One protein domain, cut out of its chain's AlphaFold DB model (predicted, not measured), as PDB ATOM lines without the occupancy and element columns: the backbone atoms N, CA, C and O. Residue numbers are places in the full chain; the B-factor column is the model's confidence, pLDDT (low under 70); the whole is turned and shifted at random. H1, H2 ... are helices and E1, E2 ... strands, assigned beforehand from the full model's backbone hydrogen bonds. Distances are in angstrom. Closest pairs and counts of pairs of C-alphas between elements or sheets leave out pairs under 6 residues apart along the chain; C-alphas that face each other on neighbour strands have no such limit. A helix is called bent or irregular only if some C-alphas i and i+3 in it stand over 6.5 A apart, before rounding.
ATOM      1  N   VAL A  11      -6.797  24.329  -3.019       91.19
ATOM      2  CA  VAL A  11      -7.740  25.429  -3.269       91.19
ATOM      3  C   VAL A  11      -7.046  26.762  -3.038       91.19
ATOM      4  O   VAL A  11      -6.580  27.056  -1.935       91.19
ATOM      5  N   HIS A  12      -7.026  27.588  -4.076       92.69
ATOM      6  CA  HIS A  12      -6.538  28.958  -4.044       92.69
ATOM      7  C   HIS A  12      -7.723  29.919  -4.033       92.69
ATOM      8  O   HIS A  12      -8.695  29.721  -4.758       92.69
ATOM      9  N   ARG A  13      -7.636  30.959  -3.204       91.88
ATOM     10  CA  ARG A  13      -8.649  32.012  -3.080       91.88
ATOM     11  C   ARG A  13      -8.081  33.323  -3.571       91.88
ATOM     12  O   ARG A  13      -6.888  33.553  -3.375       91.88
ATOM     13  N   GLU A  14      -8.947  34.180  -4.099       92.12
ATOM     14  CA  GLU A  14      -8.599  35.563  -4.433       92.12
ATOM     15  C   GLU A  14      -7.311  35.638  -5.271       92.12
ATOM     16  O   GLU A  14      -6.385  36.402  -4.990       92.12
ATOM     17  N   VAL A  15      -7.227  34.777  -6.287       92.44
ATOM     18  CA  VAL A  15      -6.022  34.619  -7.097       92.44
ATOM     19  C   VAL A  15      -5.850  35.855  -7.966       92.44
ATOM     20  O   VAL A  15      -6.649  36.118  -8.863       92.44
ATOM     21  N   ILE A  16      -4.780  36.604  -7.707       93.38
ATOM     22  CA  ILE A  16      -4.425  37.786  -8.491       93.38
ATOM     23  C   ILE A  16      -3.857  37.355  -9.849       93.38
ATOM     24  O   ILE A  16      -2.837  36.659  -9.930       93.38
ATOM     25  N   CYS A  17      -4.510  37.799 -10.915       88.62
ATOM     26  CA  CYS A  17      -4.050  37.734 -12.299       88.62
ATOM     27  C   CYS A  17      -3.580  39.131 -12.747       88.62
ATOM     28  O   CYS A  17      -3.503  40.045 -11.933       88.62
ATOM     29  N   VAL A  18      -3.200  39.290 -14.020       85.31
ATOM     30  CA  VAL A  18      -2.567  40.527 -14.527       85.31
ATOM     31  C   VAL A  18      -3.401  41.775 -14.207       85.31
ATOM     32  O   VAL A  18      -2.866  42.755 -13.698       85.31
ATOM     33  N   ASP A  19      -4.701  41.721 -14.487       90.25
ATOM     34  CA  ASP A  19      -5.646  42.838 -14.390       90.25
ATOM     35  C   ASP A  19      -6.976  42.448 -13.718       90.25
ATOM     36  O   ASP A  19      -7.926  43.229 -13.700       90.25
ATOM     37  N   CYS A  20      -7.058  41.247 -13.144       90.50
ATOM     38  CA  CYS A  20      -8.258  40.744 -12.485       90.50
ATOM     39  C   CYS A  20      -7.914  39.895 -11.257       90.50
ATOM     40  O   CYS A  20      -6.761  39.517 -11.032       90.50
ATOM     41  N   ARG A  21      -8.934  39.573 -10.463       93.38
ATOM     42  CA  ARG A  21      -8.839  38.666  -9.319       93.38
ATOM     43  C   ARG A  21      -9.901  37.591  -9.480       93.38
ATOM     44  O   ARG A  21     -11.072  37.937  -9.545       93.38
ATOM     45  N   ALA A  22      -9.482  36.333  -9.545       92.06
ATOM     46  CA  ALA A  22     -10.400  35.200  -9.554       92.06
ATOM     47  C   ALA A  22     -10.788  34.826  -8.123       92.06
ATOM     48  O   ALA A  22      -9.931  34.826  -7.230       92.06
ATOM     49  N   ASP A  23     -12.051  34.474  -7.902       91.81
ATOM     50  CA  ASP A  23     -12.525  34.125  -6.563       91.81
ATOM     51  C   ASP A  23     -11.896  32.823  -6.066       91.81
ATOM     52  O   ASP A  23     -11.350  32.777  -4.957       91.81
ATOM     53  N   LEU A  24     -11.929  31.778  -6.899       93.62
ATOM     54  CA  LEU A  24     -11.422  30.452  -6.562       93.62
ATOM     55  C   LEU A  24     -10.747  29.767  -7.755       93.62
ATOM     56  O   LEU A  24     -11.278  29.722  -8.864       93.62
ATOM     57  N   VAL A  25      -9.604  29.135  -7.492       92.94
ATOM     58  CA  VAL A  25      -8.973  28.178  -8.409       92.94
ATOM     59  C   VAL A  25      -8.685  26.893  -7.649       92.94
ATOM     60  O   VAL A  25      -8.023  26.905  -6.611       92.94
ATOM     61  N   ILE A  26      -9.186  25.781  -8.168       92.69
ATOM     62  CA  ILE A  26      -8.968  24.441  -7.636       92.69
ATOM     63  C   ILE A  26      -7.942  23.757  -8.524       92.69
ATOM     64  O   ILE A  26      -8.189  23.561  -9.710       92.69
ATOM     65  N   GLU A  27      -6.814  23.366  -7.949       92.62
ATOM     66  CA  GLU A  27      -5.839  22.506  -8.607       92.62
ATOM     67  C   GLU A  27      -6.075  21.053  -8.199       92.62
ATOM     68  O   GLU A  27      -6.034  20.688  -7.018       92.62
ATOM     69  N   TRP A  28      -6.317  20.219  -9.200       90.62
ATOM     70  CA  TRP A  28      -6.524  18.790  -9.049       90.62
ATOM     71  C   TRP A  28      -5.187  18.042  -9.088       90.62
ATOM     72  O   TRP A  28      -4.162  18.539  -9.560       90.62
ATOM     73  N   ARG A  29      -5.192  16.802  -8.591       88.88
ATOM     74  CA  ARG A  29      -3.984  15.968  -8.490       88.88
ATOM     75  C   ARG A  29      -3.356  15.644  -9.848       88.88
ATOM     76  O   ARG A  29      -2.142  15.501  -9.937       88.88
ATOM     77  N   ASP A  30      -4.172  15.520 -10.886       88.19
ATOM     78  CA  ASP A  30      -3.741  15.262 -12.265       88.19
ATOM     79  C   ASP A  30      -3.162  16.510 -12.956       88.19
ATOM     80  O   ASP A  30      -3.048  16.550 -14.179       88.19
ATOM     81  N   ALA A  31      -2.808  17.535 -12.170       88.00
ATOM     82  CA  ALA A  31      -2.387  18.849 -12.631       88.00
ATOM     83  C   ALA A  31      -3.432  19.543 -13.518       88.00
ATOM     84  O   ALA A  31      -3.097  20.494 -14.224       88.00
ATOM     85  N   SER A  32      -4.696  19.107 -13.491       91.31
ATOM     86  CA  SER A  32      -5.780  19.891 -14.066       91.31
ATOM     87  C   SER A  32      -6.235  20.988 -13.101       91.31
ATOM     88  O   SER A  32      -5.910  20.962 -11.911       91.31
ATOM     89  N   TYR A  33      -6.983  21.973 -13.593       93.12
ATOM     90  CA  TYR A  33      -7.573  22.998 -12.733       93.12
ATOM     91  C   TYR A  33      -9.018  23.327 -13.102       93.12
ATOM     92  O   TYR A  33      -9.416  23.241 -14.266       93.12
ATOM     93  N   THR A  34      -9.787  23.732 -12.095       92.94
ATOM     94  CA  THR A  34     -11.120  24.319 -12.242       92.94
ATOM     95  C   THR A  34     -11.101  25.732 -11.685       92.94
ATOM     96  O   THR A  34     -10.631  25.960 -10.571       92.94
ATOM     97  N   HIS A  35     -11.619  26.677 -12.453       93.62
ATOM     98  CA  HIS A  35     -11.824  28.050 -12.017       93.62
ATOM     99  C   HIS A  35     -13.293  28.247 -11.641       93.62
ATOM    100  O   HIS A  35     -14.176  27.791 -12.366       93.62
ATOM    101  N   ILE A  36     -13.548  28.884 -10.496       93.31
ATOM    102  CA  ILE A  36     -14.898  29.198 -10.026       93.31
ATOM    103  C   ILE A  36     -14.976  30.695  -9.724       93.31
ATOM    104  O   ILE A  36     -14.281  31.187  -8.835       93.31
ATOM    105  N   GLU A  37     -15.858  31.383 -10.439       93.50
ATOM    106  CA  GLU A  37     -16.262  32.763 -10.176       93.50
ATOM    107  C   GLU A  37     -17.582  32.749  -9.397       93.50
ATOM    108  O   GLU A  37     -18.517  32.035  -9.767       93.50
ATOM    109  N   VAL A  38     -17.689  33.527  -8.321       91.31
ATOM    110  CA  VAL A  38     -18.875  33.569  -7.462       91.31
ATOM    111  C   VAL A  38     -19.561  34.918  -7.611       91.31
ATOM    112  O   VAL A  38     -19.012  35.964  -7.276       91.31
ATOM    113  N   LYS A  39     -20.812  34.907  -8.070       89.12
ATOM    114  CA  LYS A  39     -21.620  36.117  -8.227       89.12
ATOM    115  C   LYS A  39     -22.797  36.070  -7.263       89.12
ATOM    116  O   LYS A  39     -23.654  35.193  -7.338       89.12
ATOM    117  N   VAL A  40     -22.844  37.040  -6.355       87.06
ATOM    118  CA  VAL A  40     -23.948  37.216  -5.403       87.06
ATOM    119  C   VAL A  40     -24.507  38.617  -5.590       87.06
ATOM    120  O   VAL A  40     -23.851  39.596  -5.252       87.06
ATOM    121  N   GLY A  41     -25.696  38.713  -6.185       78.19
ATOM    122  CA  GLY A  41     -26.383  39.992  -6.404       78.19
ATOM    123  C   GLY A  41     -25.774  40.900  -7.483       78.19
ATOM    124  O   GLY A  41     -26.296  41.986  -7.712       78.19
ATOM    125  N   ASP A  42     -24.706  40.473  -8.163       81.38
ATOM    126  CA  ASP A  42     -24.101  41.215  -9.272       81.38
ATOM    127  C   ASP A  42     -24.891  41.006 -10.575       81.38
ATOM    128  O   ASP A  42     -25.000  39.889 -11.080       81.38
ATOM    129  N   ALA A  43     -25.466  42.076 -11.120       77.31
ATOM    130  CA  ALA A  43     -26.209  42.017 -12.378       77.31
ATOM    131  C   ALA A  43     -25.295  42.003 -13.617       77.31
ATOM    132  O   ALA A  43     -25.749  41.641 -14.701       77.31
ATOM    133  N   ASP A  44     -24.024  42.395 -13.478       80.94
ATOM    134  CA  ASP A  44     -23.068  42.500 -14.583       80.94
ATOM    135  C   ASP A  44     -22.203  41.234 -14.687       80.94
ATOM    136  O   ASP A  44     -21.072  41.153 -14.201       80.94
ATOM    137  N   LEU A  45     -22.740  40.211 -15.356       84.88
ATOM    138  CA  LEU A  45     -22.056  38.926 -15.534       84.88
ATOM    139  C   LEU A  45     -21.048  38.930 -16.699       84.88
ATOM    140  O   LEU A  45     -20.278  37.976 -16.852       84.88
ATOM    141  N   VAL A  46     -20.987  40.016 -17.481       82.56
ATOM    142  CA  VAL A  46     -20.180  40.139 -18.710       82.56
ATOM    143  C   VAL A  46     -18.681  39.974 -18.436       82.56
ATOM    144  O   VAL A  46     -17.937  39.461 -19.275       82.56
ATOM    145  N   LYS A  47     -18.224  40.344 -17.234       84.19
ATOM    146  CA  LYS A  47     -16.806  40.273 -16.830       84.19
ATOM    147  C   LYS A  47     -16.291  38.850 -16.601       84.19
ATOM    148  O   LYS A  47     -15.081  38.651 -16.544       84.19
ATOM    149  N   THR A  48     -17.177  37.860 -16.515       86.12
ATOM    150  CA  THR A  48     -16.816  36.478 -16.167       86.12
ATOM    151  C   THR A  48     -15.916  35.826 -17.221       86.12
ATOM    152  O   THR A  48     -14.919  35.188 -16.886       86.12
ATOM    153  N   LEU A  49     -16.220  36.016 -18.511       86.25
ATOM    154  CA  LEU A  49     -15.452  35.393 -19.594       86.25
ATOM    155  C   LEU A  49     -14.032  35.976 -19.740       86.25
ATOM    156  O   LEU A  49     -13.093  35.183 -19.831       86.25
ATOM    157  N   PRO A  50     -13.823  37.310 -19.725       88.56
ATOM    158  CA  PRO A  50     -12.477  37.877 -19.662       88.56
ATOM    159  C   PRO A  50     -11.651  37.330 -18.491       88.56
ATOM    160  O   PRO A  50     -10.517  36.909 -18.706       88.56
ATOM    161  N   THR A  51     -12.225  37.253 -17.283       90.19
ATOM    162  CA  THR A  51     -11.540  36.685 -16.108       90.19
ATOM    163  C   THR A  51     -11.129  35.230 -16.339       90.19
ATOM    164  O   THR A  51      -9.972  34.885 -16.106       90.19
ATOM    165  N   ALA A  52     -12.025  34.388 -16.866       88.62
ATOM    166  CA  ALA A  52     -11.720  32.993 -17.195       88.62
ATOM    167  C   ALA A  52     -10.552  32.864 -18.192       88.62
ATOM    168  O   ALA A  52      -9.635  32.069 -17.983       88.62
ATOM    169  N   ILE A  53     -10.516  33.711 -19.231       89.12
ATOM    170  CA  ILE A  53      -9.399  33.759 -20.190       89.12
ATOM    171  C   ILE A  53      -8.082  34.106 -19.478       89.12
ATOM    172  O   ILE A  53      -7.071  33.447 -19.713       89.12
ATOM    173  N   ARG A  54      -8.081  35.095 -18.576       91.56
ATOM    174  CA  ARG A  54      -6.878  35.499 -17.823       91.56
ATOM    175  C   ARG A  54      -6.376  34.417 -16.876       91.56
ATOM    176  O   ARG A  54      -5.167  34.215 -16.750       91.56
ATOM    177  N   VAL A  55      -7.293  33.724 -16.202       90.62
ATOM    178  CA  VAL A  55      -6.949  32.571 -15.366       90.62
ATOM    179  C   VAL A  55      -6.327  31.487 -16.240       90.62
ATOM    180  O   VAL A  55      -5.261  30.964 -15.916       90.62
ATOM    181  N   GLU A  56      -6.897  31.214 -17.407       90.00
ATOM    182  CA  GLU A  56      -6.314  30.240 -18.318       90.00
ATOM    183  C   GLU A  56      -4.925  30.629 -18.819       90.00
ATOM    184  O   GLU A  56      -4.028  29.791 -18.790       90.00
ATOM    185  N   GLU A  57      -4.688  31.881 -19.206       90.19
ATOM    186  CA  GLU A  57      -3.355  32.363 -19.602       90.19
ATOM    187  C   GLU A  57      -2.307  32.121 -18.499       90.19
ATOM    188  O   GLU A  57      -1.161  31.756 -18.784       90.19
ATOM    189  N   ARG A  58      -2.704  32.274 -17.229       89.81
ATOM    190  CA  ARG A  58      -1.840  32.043 -16.065       89.81
ATOM    191  C   ARG A  58      -1.537  30.560 -15.840       89.81
ATOM    192  O   ARG A  58      -0.393  30.217 -15.538       89.81
ATOM    193  N   TYR A  59      -2.537  29.687 -15.961       86.94
ATOM    194  CA  TYR A  59      -2.426  28.280 -15.555       86.94
ATOM    195  C   TYR A  59      -2.089  27.312 -16.706       86.94
ATOM    196  O   TYR A  59      -1.407  26.309 -16.477       86.94
ATOM    197  N   SER A  60      -2.453  27.639 -17.950       84.44
ATOM    198  CA  SER A  60      -2.275  26.790 -19.147       84.44
ATOM    199  C   SER A  60      -0.822  26.435 -19.477       84.44
ATOM    200  O   SER A  60      -0.567  25.446 -20.157       84.44
ATOM    201  N   ARG A  61       0.157  27.185 -18.958       81.44
ATOM    202  CA  ARG A  61       1.589  26.889 -19.152       81.44
ATOM    203  C   ARG A  61       2.059  25.602 -18.474       81.44
ATOM    204  O   ARG A  61       3.118  25.094 -18.821       81.44
ATOM    205  N   SER A  62       1.328  25.121 -17.470       81.31
ATOM    206  CA  SER A  62       1.754  23.987 -16.631       81.31
ATOM    207  C   SER A  62       0.634  23.011 -16.286       81.31
ATOM    208  O   SER A  62       0.907  21.968 -15.696       81.31
ATOM    209  N   ARG A  63      -0.618  23.357 -16.603       86.50
ATOM    210  CA  ARG A  63      -1.809  22.651 -16.133       86.50
ATOM    211  C   ARG A  63      -2.874  22.576 -17.217       86.50
ATOM    212  O   ARG A  63      -3.024  23.499 -18.018       86.50
ATOM    213  N   THR A  64      -3.647  21.497 -17.195       87.88
ATOM    214  CA  THR A  64      -4.752  21.269 -18.135       87.88
ATOM    215  C   THR A  64      -6.035  21.895 -17.591       87.88
ATOM    216  O   THR A  64      -6.411  21.662 -16.445       87.88
ATOM    217  N   ARG A  65      -6.749  22.690 -18.388       84.06
ATOM    218  CA  ARG A  65      -8.046  23.236 -17.961       84.06
ATOM    219  C   ARG A  65      -9.082  22.114 -17.893       84.06
ATOM    220  O   ARG A  65      -9.279  21.415 -18.883       84.06
ATOM    221  N   ARG A  66      -9.766  21.973 -16.755       84.75
ATOM    222  CA  ARG A  66     -10.902  21.054 -16.596       84.75
ATOM    223  C   ARG A  66     -12.225  21.756 -16.884       84.75
ATOM    224  O   ARG A  66     -13.006  21.259 -17.687       84.75
ATOM    225  N   SER A  67     -12.458  22.910 -16.262       87.00
ATOM    226  CA  SER A  67     -13.679  23.700 -16.451       87.00
ATOM    227  C   SER A  67     -13.539  25.127 -15.915       87.00
ATOM    228  O   SER A  67     -12.773  25.372 -14.980       87.00
ATOM    229  N   ASP A  68     -14.327  26.043 -16.475       86.25
ATOM    230  CA  ASP A  68     -14.672  27.322 -15.854       86.25
ATOM    231  C   ASP A  68     -16.118  27.242 -15.358       86.25
ATOM    232  O   ASP A  68     -17.000  26.750 -16.070       86.25
ATOM    233  N   VAL A  69     -16.363  27.704 -14.137       90.50
ATOM    234  CA  VAL A  69     -17.678  27.674 -13.495       90.50
ATOM    235  C   VAL A  69     -18.027  29.068 -12.996       90.50
ATOM    236  O   VAL A  69     -17.207  29.727 -12.365       90.50
ATOM    237  N   VAL A  70     -19.262  29.495 -13.232       91.38
ATOM    238  CA  VAL A  70     -19.857  30.655 -12.571       91.38
ATOM    239  C   VAL A  70     -20.947  30.183 -11.615       91.38
ATOM    240  O   VAL A  70     -21.870  29.472 -12.012       91.38
ATOM    241  N   LEU A  71     -20.822  30.547 -10.340       92.25
ATOM    242  CA  LEU A  71     -21.809  30.264  -9.306       92.25
ATOM    243  C   LEU A  71     -22.751  31.461  -9.164       92.25
ATOM    244  O   LEU A  71     -22.310  32.565  -8.845       92.25
ATOM    245  N   LEU A  72     -24.039  31.226  -9.404       91.38
ATOM    246  CA  LEU A  72     -25.078  32.245  -9.531       91.38
ATOM    247  C   LEU A  72     -26.204  32.041  -8.511       91.38
ATOM    248  O   LEU A  72     -26.508  30.919  -8.092       91.38
ATOM    249  N   LEU A  73     -26.895  33.124  -8.152       88.19
ATOM    250  CA  LEU A  73     -28.229  33.016  -7.560       88.19
ATOM    251  C   LEU A  73     -29.218  32.478  -8.606       88.19
ATOM    252  O   LEU A  73     -29.090  32.805  -9.788       88.19
ATOM    253  N   PRO A  74     -30.250  31.718  -8.193       87.75
ATOM    254  CA  PRO A  74     -31.286  31.239  -9.109       87.75
ATOM    255  C   PRO A  74     -31.918  32.359  -9.949       87.75
ATOM    256  O   PRO A  74     -32.146  32.187 -11.142       87.75
ATOM    257  N   SER A  75     -32.117  33.541  -9.358       87.50
ATOM    258  CA  SER A  75     -32.659  34.726 -10.037       87.50
ATOM    259  C   SER A  75     -31.747  35.314 -11.123       87.50
ATOM    260  O   SER A  75     -32.208  36.124 -11.923       87.50
ATOM    261  N   GLN A  76     -30.466  34.935 -11.168       90.19
ATOM    262  CA  GLN A  76     -29.487  35.426 -12.145       90.19
ATOM    263  C   GLN A  76     -29.316  34.480 -13.346       90.19
ATOM    264  O   GLN A  76     -28.655  34.851 -14.315       90.19
ATOM    265  N   LEU A  77     -29.906  33.277 -13.315       90.62
ATOM    266  CA  LEU A  77     -29.739  32.276 -14.375       90.62
ATOM    267  C   LEU A  77     -30.277  32.760 -15.730       90.62
ATOM    268  O   LEU A  77     -29.622  32.564 -16.752       90.62
ATOM    269  N   ASP A  78     -31.417  33.455 -15.745       90.88
ATOM    270  CA  ASP A  78     -32.000  33.985 -16.984       90.88
ATOM    271  C   ASP A  78     -31.134  35.092 -17.599       90.88
ATOM    272  O   ASP A  78     -30.916  35.121 -18.812       90.88
ATOM    273  N   ALA A  79     -30.595  35.985 -16.763       89.94
ATOM    274  CA  ALA A  79     -29.672  37.027 -17.208       89.94
ATOM    275  C   ALA A  79     -28.389  36.412 -17.790       89.94
ATOM    276  O   ALA A  79     -27.947  36.805 -18.871       89.94
ATOM    277  N   TRP A  80     -27.849  35.381 -17.133       90.69
ATOM    278  CA  TRP A  80     -26.693  34.633 -17.624       90.69
ATOM    279  C   TRP A  80     -26.954  33.956 -18.973       90.69
ATOM    280  O   TRP A  80     -26.119  34.024 -19.877       90.69
ATOM    281  N   ALA A  81     -28.123  33.335 -19.144       89.25
ATOM    282  CA  ALA A  81     -28.505  32.713 -20.408       89.25
ATOM    283  C   ALA A  81     -28.569  33.743 -21.550       89.25
ATOM    284  O   ALA A  81     -28.112  33.470 -22.663       89.25
ATOM    285  N   GLN A  82     -29.075  34.949 -21.271       89.62
ATOM    286  CA  GLN A  82     -29.100  36.047 -22.240       89.62
ATOM    287  C   GLN A  82     -27.691  36.542 -22.595       89.62
ATOM    288  O   GLN A  82     -27.411  36.772 -23.772       89.62
ATOM    289  N   ASP A  83     -26.791  36.673 -21.617       87.56
ATOM    290  CA  ASP A  83     -25.385  37.019 -21.871       87.56
ATOM    291  C   ASP A  83     -24.682  35.960 -22.726       87.56
ATOM    292  O   ASP A  83     -24.027  36.291 -23.717       87.56
ATOM    293  N   CYS A  84     -24.900  34.680 -22.422       86.56
ATOM    294  CA  CYS A  84     -24.383  33.570 -23.219       86.56
ATOM    295  C   CYS A  84     -24.891  33.588 -24.666       86.56
ATOM    296  O   CYS A  84     -24.143  33.239 -25.582       86.56
ATOM    297  N   ALA A  85     -26.143  33.996 -24.887       86.94
ATOM    298  CA  ALA A  85     -26.714  34.133 -26.224       86.94
ATOM    299  C   ALA A  85     -26.094  35.307 -27.007       86.94
ATOM    300  O   ALA A  85     -25.948  35.223 -28.226       86.94
ATOM    301  N   ARG A  86     -25.697  36.386 -26.316       86.75
ATOM    302  CA  ARG A  86     -25.022  37.555 -26.909       86.75
ATOM    303  C   ARG A  86     -23.537  37.328 -27.197       86.75
ATOM    304  O   ARG A  86     -22.989  38.005 -28.063       86.75
ATOM    305  N   ALA A  87     -22.893  36.393 -26.498       82.56
ATOM    306  CA  ALA A  87     -21.472  36.077 -26.637       82.56
ATOM    307  C   ALA A  87     -21.258  34.609 -27.071       82.56
ATOM    308  O   ALA A  87     -21.010  33.736 -26.229       82.56
ATOM    309  N   PRO A  88     -21.324  34.312 -28.386       74.62
ATOM    310  CA  PRO A  88     -21.082  32.970 -28.908       74.62
ATOM    311  C   PRO A  88     -19.730  32.422 -28.425       74.62
ATOM    312  O   PRO A  88     -18.696  33.063 -28.593       74.62
ATOM    313  N   GLY A  89     -19.738  31.241 -27.803       74.00
ATOM    314  CA  GLY A  89     -18.550  30.614 -27.206       74.00
ATOM    315  C   GLY A  89     -18.404  30.795 -25.689       74.00
ATOM    316  O   GLY A  89     -17.552  30.149 -25.085       74.00
ATOM    317  N   MET A  90     -19.246  31.615 -25.047       73.19
ATOM    318  CA  MET A  90     -19.270  31.727 -23.584       73.19
ATOM    319  C   MET A  90     -19.844  30.457 -22.935       73.19
ATOM    320  O   MET A  90     -19.204  29.879 -22.064       73.19
ATOM    321  N   HIS A  91     -20.984  29.955 -23.427       70.75
ATOM    322  CA  HIS A  91     -21.651  28.753 -22.896       70.75
ATOM    323  C   HIS A  91     -20.860  27.450 -23.099       70.75
ATOM    324  O   HIS A  91     -21.048  26.493 -22.356       70.75
ATOM    325  N   THR A  92     -19.989  27.386 -24.111       73.19
ATOM    326  CA  THR A  92     -19.115  26.224 -24.335       73.19
ATOM    327  C   THR A  92     -17.890  26.235 -23.429       73.19
ATOM    328  O   THR A  92     -17.223  25.209 -23.300       73.19
ATOM    329  N   ARG A  93     -17.569  27.386 -22.828       79.50
ATOM    330  CA  ARG A  93     -16.365  27.579 -22.019       79.50
ATOM    331  C   ARG A  93     -16.670  27.663 -20.529       79.50
ATOM    332  O   ARG A  93     -15.920  27.086 -19.751       79.50
ATOM    333  N   VAL A  94     -17.758  28.336 -20.150       86.38
ATOM    334  CA  VAL A  94     -18.137  28.603 -18.757       86.38
ATOM    335  C   VAL A  94     -19.477  27.942 -18.439       86.38
ATOM    336  O   VAL A  94     -20.512  28.288 -19.009       86.38
ATOM    337  N   HIS A  95     -19.458  27.005 -17.496       90.56
ATOM    338  CA  HIS A  95     -20.658  26.359 -16.975       90.56
ATOM    339  C   HIS A  95     -21.277  27.216 -15.871       90.56
ATOM    340  O   HIS A  95     -20.559  27.757 -15.036       90.56
ATOM    341  N   SER A  96     -22.604  27.313 -15.832       92.50
ATOM    342  CA  SER A  96     -23.283  27.901 -14.674       92.50
ATOM    343  C   SER A  96     -23.677  26.820 -13.683       92.50
ATOM    344  O   SER A  96     -24.096  25.732 -14.076       92.50
ATOM    345  N   LEU A  97     -23.539  27.139 -12.403       93.25
ATOM    346  CA  LEU A  97     -24.161  26.421 -11.304       93.25
ATOM    347  C   LEU A  97     -24.932  27.425 -10.464       93.25
ATOM    348  O   LEU A  97     -24.514  28.571 -10.299       93.25
ATOM    349  N   SER A  98     -26.048  26.990  -9.910       91.94
ATOM    350  CA  SER A  98     -26.778  27.739  -8.904       91.94
ATOM    351  C   SER A  98     -26.400  27.283  -7.497       91.94
ATOM    352  O   SER A  98     -25.867  26.192  -7.277       91.94
ATOM    353  N   TRP A  99     -26.753  28.088  -6.500       88.56
ATOM    354  CA  TRP A  99     -26.670  27.664  -5.100       88.56
ATOM    355  C   TRP A  99     -27.563  26.455  -4.771       88.56
ATOM    356  O   TRP A  99     -27.271  25.723  -3.824       88.56
ATOM    357  N   PHE A 100     -28.608  26.197  -5.565       91.06
ATOM    358  CA  PHE A 100     -29.417  24.983  -5.435       91.06
ATOM    359  C   PHE A 100     -28.643  23.747  -5.891       91.06
ATOM    360  O   PHE A 100     -28.656  22.734  -5.197       91.06
ATOM    361  N   ASP A 101     -27.888  23.849  -6.987       91.19
ATOM    362  CA  ASP A 101     -27.021  22.760  -7.452       91.19
ATOM    363  C   ASP A 101     -25.954  22.424  -6.405       91.19
ATOM    364  O   ASP A 101     -25.693  21.254  -6.118       91.19
ATOM    365  N   VAL A 102     -25.399  23.451  -5.752       90.69
ATOM    366  CA  VAL A 102     -24.467  23.277  -4.629       90.69
ATOM    367  C   VAL A 102     -25.132  22.543  -3.462       90.69
ATOM    368  O   VAL A 102     -24.532  21.622  -2.906       90.69
ATOM    369  N   ALA A 103     -26.373  22.890  -3.103       91.88
ATOM    370  CA  ALA A 103     -27.110  22.205  -2.039       91.88
ATOM    371  C   ALA A 103     -27.374  20.730  -2.376       91.88
ATOM    372  O   ALA A 103     -27.214  19.866  -1.511       91.88
ATOM    373  N   ILE A 104     -27.733  20.431  -3.629       90.25
ATOM    374  CA  ILE A 104     -27.952  19.063  -4.118       90.25
ATOM    375  C   ILE A 104     -26.652  18.252  -4.036       90.25
ATOM    376  O   ILE A 104     -26.653  17.132  -3.514       90.25
ATOM    377  N   ALA A 105     -25.536  18.824  -4.498       89.25
ATOM    378  CA  ALA A 105     -24.225  18.184  -4.434       89.25
ATOM    379  C   ALA A 105     -23.796  17.914  -2.980       89.25
ATOM    380  O   ALA A 105     -23.443  16.784  -2.640       89.25
ATOM    381  N   LEU A 106     -23.914  18.912  -2.094       89.69
ATOM    382  CA  LEU A 106     -23.642  18.781  -0.655       89.69
ATOM    383  C   LEU A 106     -24.476  17.667  -0.015       89.69
ATOM    384  O   LEU A 106     -23.938  16.815   0.696       89.69
ATOM    385  N   ARG A 107     -25.784  17.639  -0.290       91.19
ATOM    386  CA  ARG A 107     -26.702  16.637   0.262       91.19
ATOM    387  C   ARG A 107     -26.356  15.224  -0.187       91.19
ATOM    388  O   ARG A 107     -26.411  14.301   0.622       91.19
ATOM    389  N   SER A 108     -25.962  15.073  -1.447       88.00
ATOM    390  CA  SER A 108     -25.534  13.790  -2.013       88.00
ATOM    391  C   SER A 108     -24.209  13.313  -1.409       88.00
ATOM    392  O   SER A 108     -23.991  12.115  -1.241       88.00
ATOM    393  N   ALA A 109     -23.342  14.252  -1.029       86.25
ATOM    394  CA  ALA A 109     -22.030  13.975  -0.466       86.25
ATOM    395  C   ALA A 109     -22.066  13.635   1.038       86.25
ATOM    396  O   ALA A 109     -21.309  12.785   1.507       86.25
ATOM    397  N   LEU A 110     -22.958  14.264   1.813       87.88
ATOM    398  CA  LEU A 110     -23.040  14.138   3.278       87.88
ATOM    399  C   LEU A 110     -23.026  12.694   3.846       87.88
ATOM    400  O   LEU A 110     -22.398  12.498   4.898       87.88
ATOM    401  N   PRO A 111     -23.672  11.689   3.214       86.00
ATOM    402  CA  PRO A 111     -23.613  10.295   3.664       86.00
ATOM    403  C   PRO A 111     -22.257   9.613   3.430       86.00
ATOM    404  O   PRO A 111     -21.876   8.735   4.199       86.00
ATOM    405  N   SER A 112     -21.525  10.011   2.387       77.50
ATOM    406  CA  SER A 112     -20.342   9.298   1.876       77.50
ATOM    407  C   SER A 112     -19.015   9.761   2.498       77.50
ATOM    408  O   SER A 112     -17.976   9.141   2.280       77.50
ATOM    409  N   HIS A 113     -19.027  10.834   3.293       71.19
ATOM    410  CA  HIS A 113     -17.823  11.482   3.821       71.19
ATOM    411  C   HIS A 113     -17.561  11.177   5.305       71.19
ATOM    412  O   HIS A 113     -17.572  12.067   6.156       71.19
ATOM    413  N   GLU A 114     -17.249   9.916   5.618       69.19
ATOM    414  CA  GLU A 114     -16.855   9.475   6.974       69.19
ATOM    415  C   GLU A 114     -15.566  10.150   7.501       69.19
ATOM    416  O   GLU A 114     -15.289  10.095   8.696       69.19
ATOM    417  N   GLY A 115     -14.783  10.804   6.635       77.31
ATOM    418  CA  GLY A 115     -13.523  11.476   6.985       77.31
ATOM    419  C   GLY A 115     -13.589  13.003   7.088       77.31
ATOM    420  O   GLY A 115     -12.572  13.630   7.391       77.31
ATOM    421  N   GLU A 116     -14.743  13.621   6.820       83.81
ATOM    422  CA  GLU A 116     -14.857  15.079   6.884       83.81
ATOM    423  C   GLU A 116     -15.064  15.588   8.311       83.81
ATOM    424  O   GLU A 116     -15.676  14.944   9.165       83.81
ATOM    425  N   SER A 117     -14.528  16.779   8.587       85.75
ATOM    426  CA  SER A 117     -14.579  17.344   9.937       85.75
ATOM    427  C   SER A 117     -16.020  17.634  10.377       85.75
ATOM    428  O   SER A 117     -16.873  18.000   9.567       85.75
ATOM    429  N   ILE A 118     -16.293  17.570  11.684       86.81
ATOM    430  CA  ILE A 118     -17.618  17.926  12.218       86.81
ATOM    431  C   ILE A 118     -18.031  19.356  11.839       86.81
ATOM    432  O   ILE A 118     -19.191  19.594  11.522       86.81
ATOM    433  N   ARG A 119     -17.073  20.295  11.794       86.12
ATOM    434  CA  ARG A 119     -17.317  21.677  11.356       86.12
ATOM    435  C   ARG A 119     -17.817  21.717   9.916       86.12
ATOM    436  O   ARG A 119     -18.764  22.441   9.631       86.12
ATOM    437  N   TRP A 120     -17.219  20.896   9.051       86.75
ATOM    438  CA  TRP A 120     -17.624  20.803   7.657       86.75
ATOM    439  C   TRP A 120     -19.065  20.307   7.529       86.75
ATOM    440  O   TRP A 120     -19.895  20.927   6.869       86.75
ATOM    441  N   ARG A 121     -19.395  19.223   8.240       87.69
ATOM    442  CA  ARG A 121     -20.736  18.622   8.185       87.69
ATOM    443  C   ARG A 121     -21.802  19.562   8.739       87.69
ATOM    444  O   ARG A 121     -22.858  19.691   8.133       87.69
ATOM    445  N   VAL A 122     -21.521  20.234   9.859       90.12
ATOM    446  CA  VAL A 122     -22.437  21.217  10.461       90.12
ATOM    447  C   VAL A 122     -22.739  22.342   9.481       90.12
ATOM    448  O   VAL A 122     -23.905  22.657   9.266       90.12
ATOM    449  N   TRP A 123     -21.710  22.910   8.854       91.06
ATOM    450  CA  TRP A 123     -21.917  23.951   7.855       91.06
ATOM    451  C   TRP A 123     -22.682  23.437   6.633       91.06
ATOM    452  O   TRP A 123     -23.624  24.091   6.201       91.06
ATOM    453  N   ALA A 124     -22.347  22.251   6.114       90.00
ATOM    454  CA  ALA A 124     -23.018  21.672   4.951       90.00
ATOM    455  C   ALA A 124     -24.512  21.439   5.221       90.00
ATOM    456  O   ALA A 124     -25.356  21.817   4.412       90.00
ATOM    457  N   HIS A 125     -24.849  20.895   6.394       92.50
ATOM    458  CA  HIS A 125     -26.236  20.753   6.833       92.50
ATOM    459  C   HIS A 125     -26.938  22.102   7.010       92.50
ATOM    460  O   HIS A 125     -28.085  22.235   6.592       92.50
ATOM    461  N   ALA A 126     -26.272  23.097   7.606       91.81
ATOM    462  CA  ALA A 126     -26.841  24.432   7.777       91.81
ATOM    463  C   ALA A 126     -27.120  25.105   6.423       91.81
ATOM    464  O   ALA A 126     -28.198  25.663   6.232       91.81
ATOM    465  N   PHE A 127     -26.191  24.989   5.471       89.81
ATOM    466  CA  PHE A 127     -26.348  25.489   4.110       89.81
ATOM    467  C   PHE A 127     -27.531  24.820   3.396       89.81
ATOM    468  O   PHE A 127     -28.435  25.515   2.935       89.81
ATOM    469  N   CYS A 128     -27.570  23.479   3.353       92.81
ATOM    470  CA  CYS A 128     -28.682  22.739   2.746       92.81
ATOM    471  C   CYS A 128     -30.021  23.104   3.401       92.81
ATOM    472  O   CYS A 128     -30.986  23.392   2.702       92.81
ATOM    473  N   GLY A 129     -30.065  23.157   4.736       91.38
ATOM    474  CA  GLY A 129     -31.270  23.514   5.480       91.38
ATOM    475  C   GLY A 129     -31.774  24.920   5.159       91.38
ATOM    476  O   GLY A 129     -32.979  25.115   5.029       91.38
ATOM    477  N   ALA A 130     -30.879  25.891   4.979       88.31
ATOM    478  CA  ALA A 130     -31.281  27.248   4.629       88.31
ATOM    479  C   ALA A 130     -31.815  27.356   3.189       88.31
ATOM    480  O   ALA A 130     -32.813  28.035   2.955       88.31
ATOM    481  N   VAL A 131     -31.211  26.631   2.241       87.44
ATOM    482  CA  VAL A 131     -31.743  26.506   0.874       87.44
ATOM    483  C   VAL A 131     -33.126  25.847   0.876       87.44
ATOM    484  O   VAL A 131     -34.048  26.338   0.230       87.44
ATOM    485  N   GLU A 132     -33.304  24.772   1.642       89.19
ATOM    486  CA  GLU A 132     -34.586  24.067   1.769       89.19
ATOM    487  C   GLU A 132     -35.673  24.939   2.411       89.19
ATOM    488  O   GLU A 132     -36.823  24.908   1.976       89.19
ATOM    489  N   GLN A 133     -35.324  25.749   3.412       87.06
ATOM    490  CA  GLN A 133     -36.259  26.695   4.022       87.06
ATOM    491  C   GLN A 133     -36.752  27.742   3.024       87.06
ATOM    492  O   GLN A 133     -37.949  28.029   3.010       87.06
ATOM    493  N   ASP A 134     -35.867  28.291   2.186       84.25
ATOM    494  CA  ASP A 134     -36.274  29.244   1.151       84.25
ATOM    495  C   ASP A 134     -37.179  28.591   0.100       84.25
ATOM    496  O   ASP A 134     -38.247  29.125  -0.198       84.25
ATOM    497  N   LEU A 135     -36.821  27.391  -0.377       84.00
ATOM    498  CA  LEU A 135     -37.638  26.625  -1.327       84.00
ATOM    499  C   LEU A 135     -39.046  26.322  -0.793       84.00
ATOM    500  O   LEU A 135     -40.008  26.289  -1.558       84.00
ATOM    501  N   LEU A 136     -39.174  26.104   0.516       87.25
ATOM    502  CA  LEU A 136     -40.449  25.843   1.186       87.25
ATOM    503  C   LEU A 136     -41.194  27.125   1.599       87.25
ATOM    504  O   LEU A 136     -42.262  27.038   2.204       87.25
ATOM    505  N   GLY A 137     -40.642  28.311   1.321       86.56
ATOM    506  CA  GLY A 137     -41.216  29.589   1.748       86.56
ATOM    507  C   GLY A 137     -41.229  29.783   3.270       86.56
ATOM    508  O   GLY A 137     -41.923  30.661   3.777       86.56
ATOM    509  N   MET A 138     -40.457  28.990   4.018       84.94
ATOM    510  CA  MET A 138     -40.370  29.030   5.481       84.94
ATOM    511  C   MET A 138     -39.316  30.036   5.953       84.94
ATOM    512  O   MET A 138     -38.537  29.752   6.867       84.94
ATOM    513  N   ARG A 139     -39.256  31.213   5.317       71.81
ATOM    514  CA  ARG A 139     -38.287  32.247   5.690       71.81
ATOM    515  C   ARG A 139     -38.471  32.592   7.162       71.81
ATOM    516  O   ARG A 139     -39.587  32.865   7.607       71.81
ATOM    517  N   ALA A 140     -37.372  32.584   7.918       62.97
ATOM    518  CA  ALA A 140     -37.379  33.063   9.292       62.97
ATOM    519  C   ALA A 140     -37.971  34.475   9.281       62.97
ATOM    520  O   ALA A 140     -37.449  35.365   8.612       62.97
ATOM    521  N   SER A 141     -39.086  34.661   9.979       53.72
ATOM    522  CA  SER A 141     -39.985  35.813   9.876       53.72
ATOM    523  C   SER A 141     -39.405  37.133  10.423       53.72
ATOM    524  O   SER A 141     -40.129  37.929  11.010       53.72
ATOM    525  N   GLY A 142     -38.099  37.381  10.285       54.66
ATOM    526  CA  GLY A 142     -37.439  38.533  10.892       54.66
ATOM    527  C   GLY A 142     -36.048  38.900  10.374       54.66
ATOM    528  O   GLY A 142     -35.356  39.634  11.076       54.66
ATOM    529  N   ARG A 143     -35.592  38.433   9.204       51.03
ATOM    530  CA  ARG A 143     -34.332  38.932   8.620       51.03
ATOM    531  C   ARG A 143     -34.383  38.939   7.090       51.03
ATOM    532  O   ARG A 143     -34.916  38.022   6.484       51.03
ATOM    533  N   THR A 144     -33.908  40.053   6.542       49.59
ATOM    534  CA  THR A 144     -34.030  40.562   5.169       49.59
ATOM    535  C   THR A 144     -33.586  39.583   4.086       49.59
ATOM    536  O   THR A 144     -32.778  38.700   4.356       49.59
ATOM    537  N   ASP A 145     -34.066  39.812   2.858       53.50
ATOM    538  CA  ASP A 145     -33.819  39.076   1.598       53.50
ATOM    539  C   ASP A 145     -32.341  38.976   1.150       53.50
ATOM    540  O   ASP A 145     -32.036  38.725  -0.016       53.50
ATOM    541  N   ASP A 146     -31.401  39.191   2.064       62.06
ATOM    542  CA  ASP A 146     -29.985  39.322   1.787       62.06
ATOM    543  C   ASP A 146     -29.256  37.991   2.007       62.06
ATOM    544  O   ASP A 146     -28.637  37.730   3.043       62.06
ATOM    545  N   TRP A 147     -29.325  37.132   0.992       58.03
ATOM    546  CA  TRP A 147     -28.513  35.918   0.894       58.03
ATOM    547  C   TRP A 147     -27.014  36.187   1.092       58.03
ATOM    548  O   TRP A 147     -26.304  35.326   1.620       58.03
ATOM    549  N   ALA A 148     -26.530  37.383   0.726       52.78
ATOM    550  CA  ALA A 148     -25.129  37.760   0.881       52.78
ATOM    551  C   ALA A 148     -24.730  37.922   2.357       52.78
ATOM    552  O   ALA A 148     -23.585  37.652   2.719       52.78
ATOM    553  N   ALA A 149     -25.674  38.293   3.227       53.69
ATOM    554  CA  ALA A 149     -25.447  38.375   4.668       53.69
ATOM    555  C   ALA A 149     -25.400  36.994   5.346       53.69
ATOM    556  O   ALA A 149     -24.783  36.842   6.403       53.69
ATOM    557  N   MET A 150     -26.047  35.987   4.753       53.09
ATOM    558  CA  MET A 150     -26.139  34.639   5.318       53.09
ATOM    559  C   MET A 150     -24.951  33.748   4.921       53.09
ATOM    560  O   MET A 150     -24.540  32.880   5.691       53.09
ATOM    561  N   LEU A 151     -24.367  33.986   3.744       55.81
ATOM    562  CA  LEU A 151     -23.214  33.259   3.215       55.81
ATOM    563  C   LEU A 151     -21.955  34.117   3.353       55.81
ATOM    564  O   LEU A 151     -21.479  34.725   2.397       55.81
ATOM    565  N   GLY A 152     -21.395  34.182   4.561       51.84
ATOM    566  CA  GLY A 152     -20.109  34.845   4.763       51.84
ATOM    567  C   GLY A 152     -19.044  34.257   3.824       51.84
ATOM    568  O   GLY A 152     -18.817  33.049   3.811       51.84
ATOM    569  N   PHE A 153     -18.337  35.111   3.073       46.78
ATOM    570  CA  PHE A 153     -17.307  34.746   2.077       46.78
ATOM    571  C   PHE A 153     -16.244  33.736   2.566       46.78
ATOM    572  O   PHE A 153     -15.536  33.119   1.768       46.78
ATOM    573  N   ARG A 154     -16.077  33.549   3.883       48.34
ATOM    574  CA  ARG A 154     -15.147  32.564   4.455       48.34
ATOM    575  C   ARG A 154     -15.529  31.111   4.156       48.34
ATOM    576  O   ARG A 154     -14.611  30.303   4.034       48.34
ATOM    577  N   ASP A 155     -16.806  30.821   3.937       53.09
ATOM    578  CA  ASP A 155     -17.348  29.458   3.917       53.09
ATOM    579  C   ASP A 155     -17.315  28.750   2.545       53.09
ATOM    580  O   ASP A 155     -17.426  27.528   2.448       53.09
ATOM    581  N   LEU A 156     -17.063  29.501   1.471       51.56
ATOM    582  CA  LEU A 156     -16.973  29.010   0.086       51.56
ATOM    583  C   LEU A 156     -15.878  27.949  -0.156       51.56
ATOM    584  O   LEU A 156     -15.944  27.207  -1.135       51.56
ATOM    585  N   GLN A 157     -14.893  27.824   0.744       46.09
ATOM    586  CA  GLN A 157     -13.826  26.814   0.646       46.09
ATOM    587  C   GLN A 157     -14.351  25.376   0.620       46.09
ATOM    588  O   GLN A 157     -13.692  24.498   0.065       46.09
ATOM    589  N   MET A 158     -15.514  25.122   1.219       50.78
ATOM    590  CA  MET A 158     -16.004  23.760   1.392       50.78
ATOM    591  C   MET A 158     -16.903  23.271   0.256       50.78
ATOM    592  O   MET A 158     -16.873  22.083  -0.056       50.78
ATOM    593  N   ALA A 159     -17.652  24.170  -0.389       49.41
ATOM    594  CA  ALA A 159     -18.459  23.839  -1.567       49.41
ATOM    595  C   ALA A 159     -17.584  23.549  -2.798       49.41
ATOM    596  O   ALA A 159     -17.879  22.645  -3.576       49.41
ATOM    597  N   ALA A 160     -16.467  24.268  -2.940       45.69
ATOM    598  CA  ALA A 160     -15.531  24.120  -4.053       45.69
ATOM    599  C   ALA A 160     -14.933  22.699  -4.149       45.69
ATOM    600  O   ALA A 160     -14.834  22.141  -5.237       45.69
ATOM    601  N   ALA A 161     -14.615  22.066  -3.013       45.72
ATOM    602  CA  ALA A 161     -14.060  20.708  -2.970       45.72
ATOM    603  C   ALA A 161     -15.051  19.604  -3.401       45.72
ATOM    604  O   ALA A 161     -14.621  18.486  -3.691       45.72
ATOM    605  N   LEU A 162     -16.355  19.907  -3.449       46.31
ATOM    606  CA  LEU A 162     -17.423  18.958  -3.781       46.31
ATOM    607  C   LEU A 162     -17.842  18.959  -5.249       46.31
ATOM    608  O   LEU A 162     -18.400  17.970  -5.712       46.31
TER     609      LEU A 162
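This is residues 11 to 162 of the 177 residues of an uncharacterized protein of Acidobacteria bacterium (UniProt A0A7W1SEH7). A strongly twisted sheet of five strands curls round the helix H1, which lies on one of its faces together with H2, placed over the E5 edge. From that edge the chain runs straight into H3, and H3 and H4 make a crossed pair of helices beyond the sheet; a low-confidence tail, residues 140 to 162, then folds back and puts the short H6 over the other face. The printed part has 152 residues, with named elements in the order E1, E2, E3, H1, E4, H2, E5, H3, H4, H5, H6, six helices and five strands. The sheet is mixed, its order is E1, E2, E3, E4, E5, and the class is mixed, helices and strands. The whole is compact, with a radius of gyration of the C-alphas of 16.3 A, and spans 47 by 38 by 23 A.

E1, residues 11 to 16, E2, residues 21 to 27, and E3, residues 32 to 38, form a meander, each strand the antiparallel neighbour of the one before, in two hairpins. N 12 and O 25 are 2.8 A apart across E1 and E2; N 26 and O 34 are 2.8 A apart across E2 and E3. H1, residues 45 to 59, leads to E4, residues 64 to 72, parallel to E3, with N 66 and O 33 at 2.8 A. H2, residues 74 to 86, leads to E5, residues 94 to 98, parallel to E4, with N 70 and O 95 at 2.8 A. E3, H1, E4 and E4, H2, E5 are strand-helix-strand units, two parallel neighbour strands with a helix between, each with a right-handed crossover. H1 is on the sheet, which curls round it; the C-alphas of Ala 52 and Asp 68, the closest of H1 and E4, are 6.5 A apart. H2 is on the same face, at a height of 10.1 A over the sheet, and runs along the strands, at 5 degrees to E5 on the local plane. H1 and H2 only just touch, with 3 pairs of C-alphas within 8 A, the closest being Leu 45 and Trp 80 at 6.7 A. H3, residues 99 to 109, only grazes the sheet with its residues 99 to 104. H4, residues 118 to 135, touches H3 with its residues 124 to 131 alone, at a steep tilt of 46 degrees, opposite ways; the closest C-alphas are those of Ala 103 and Cys 128, 5.1 A apart. H5, residues 147 to 150, touches no helix and is not on the sheet. H6, residues 156 to 160, is on the face opposite to H1, over E2, at a height of 8.8 A over the sheet. H6 is close to but not clearly touching H3, with the C-alphas of Val 102 and Ala 159, the closest, 6.8 A apart. Every O i to N i+4 pair is within hydrogen-bond range in H3, H4 and H6, against 9 of 11 in H1 and 7 of 9 in H2; H5 is too short for such a pair.

E1 begins at C-alpha 11, (-7.740, 25.429, -3.269), and is 13.8 A long; E2 is 16.5 A and E3 20.1 A. H1 measures 22.3 A and is irregular, but only just: C-alphas 46 and 49 are 6.8 A apart. E4, the longest strand by residues, measures 24.7 A. H2 measures 19.9 A and is irregular, with C-alphas 75 and 78 at 7.0 A. E5 measures 13.1 A and ends at C-alpha 98, (-26.778, 27.739, -8.904). H3 measures 15.2 A, H4 25.7 A, H5 5.2 A and H6 6.6 A; H6 ends at C-alpha 160, (-15.531, 24.120, -4.053).

The two C-alphas farthest apart, those of Arg 61 and Ser 141, are 51.5 A apart. The printed part has no cut. The link from H4 to H5, 11 residues, is long; residues 114 to 119, of which 118 and 119 belong to H4, stand free. The mean pLDDT of the printed part is 82.1; residue 114 and residues 140 to 162 are under 70.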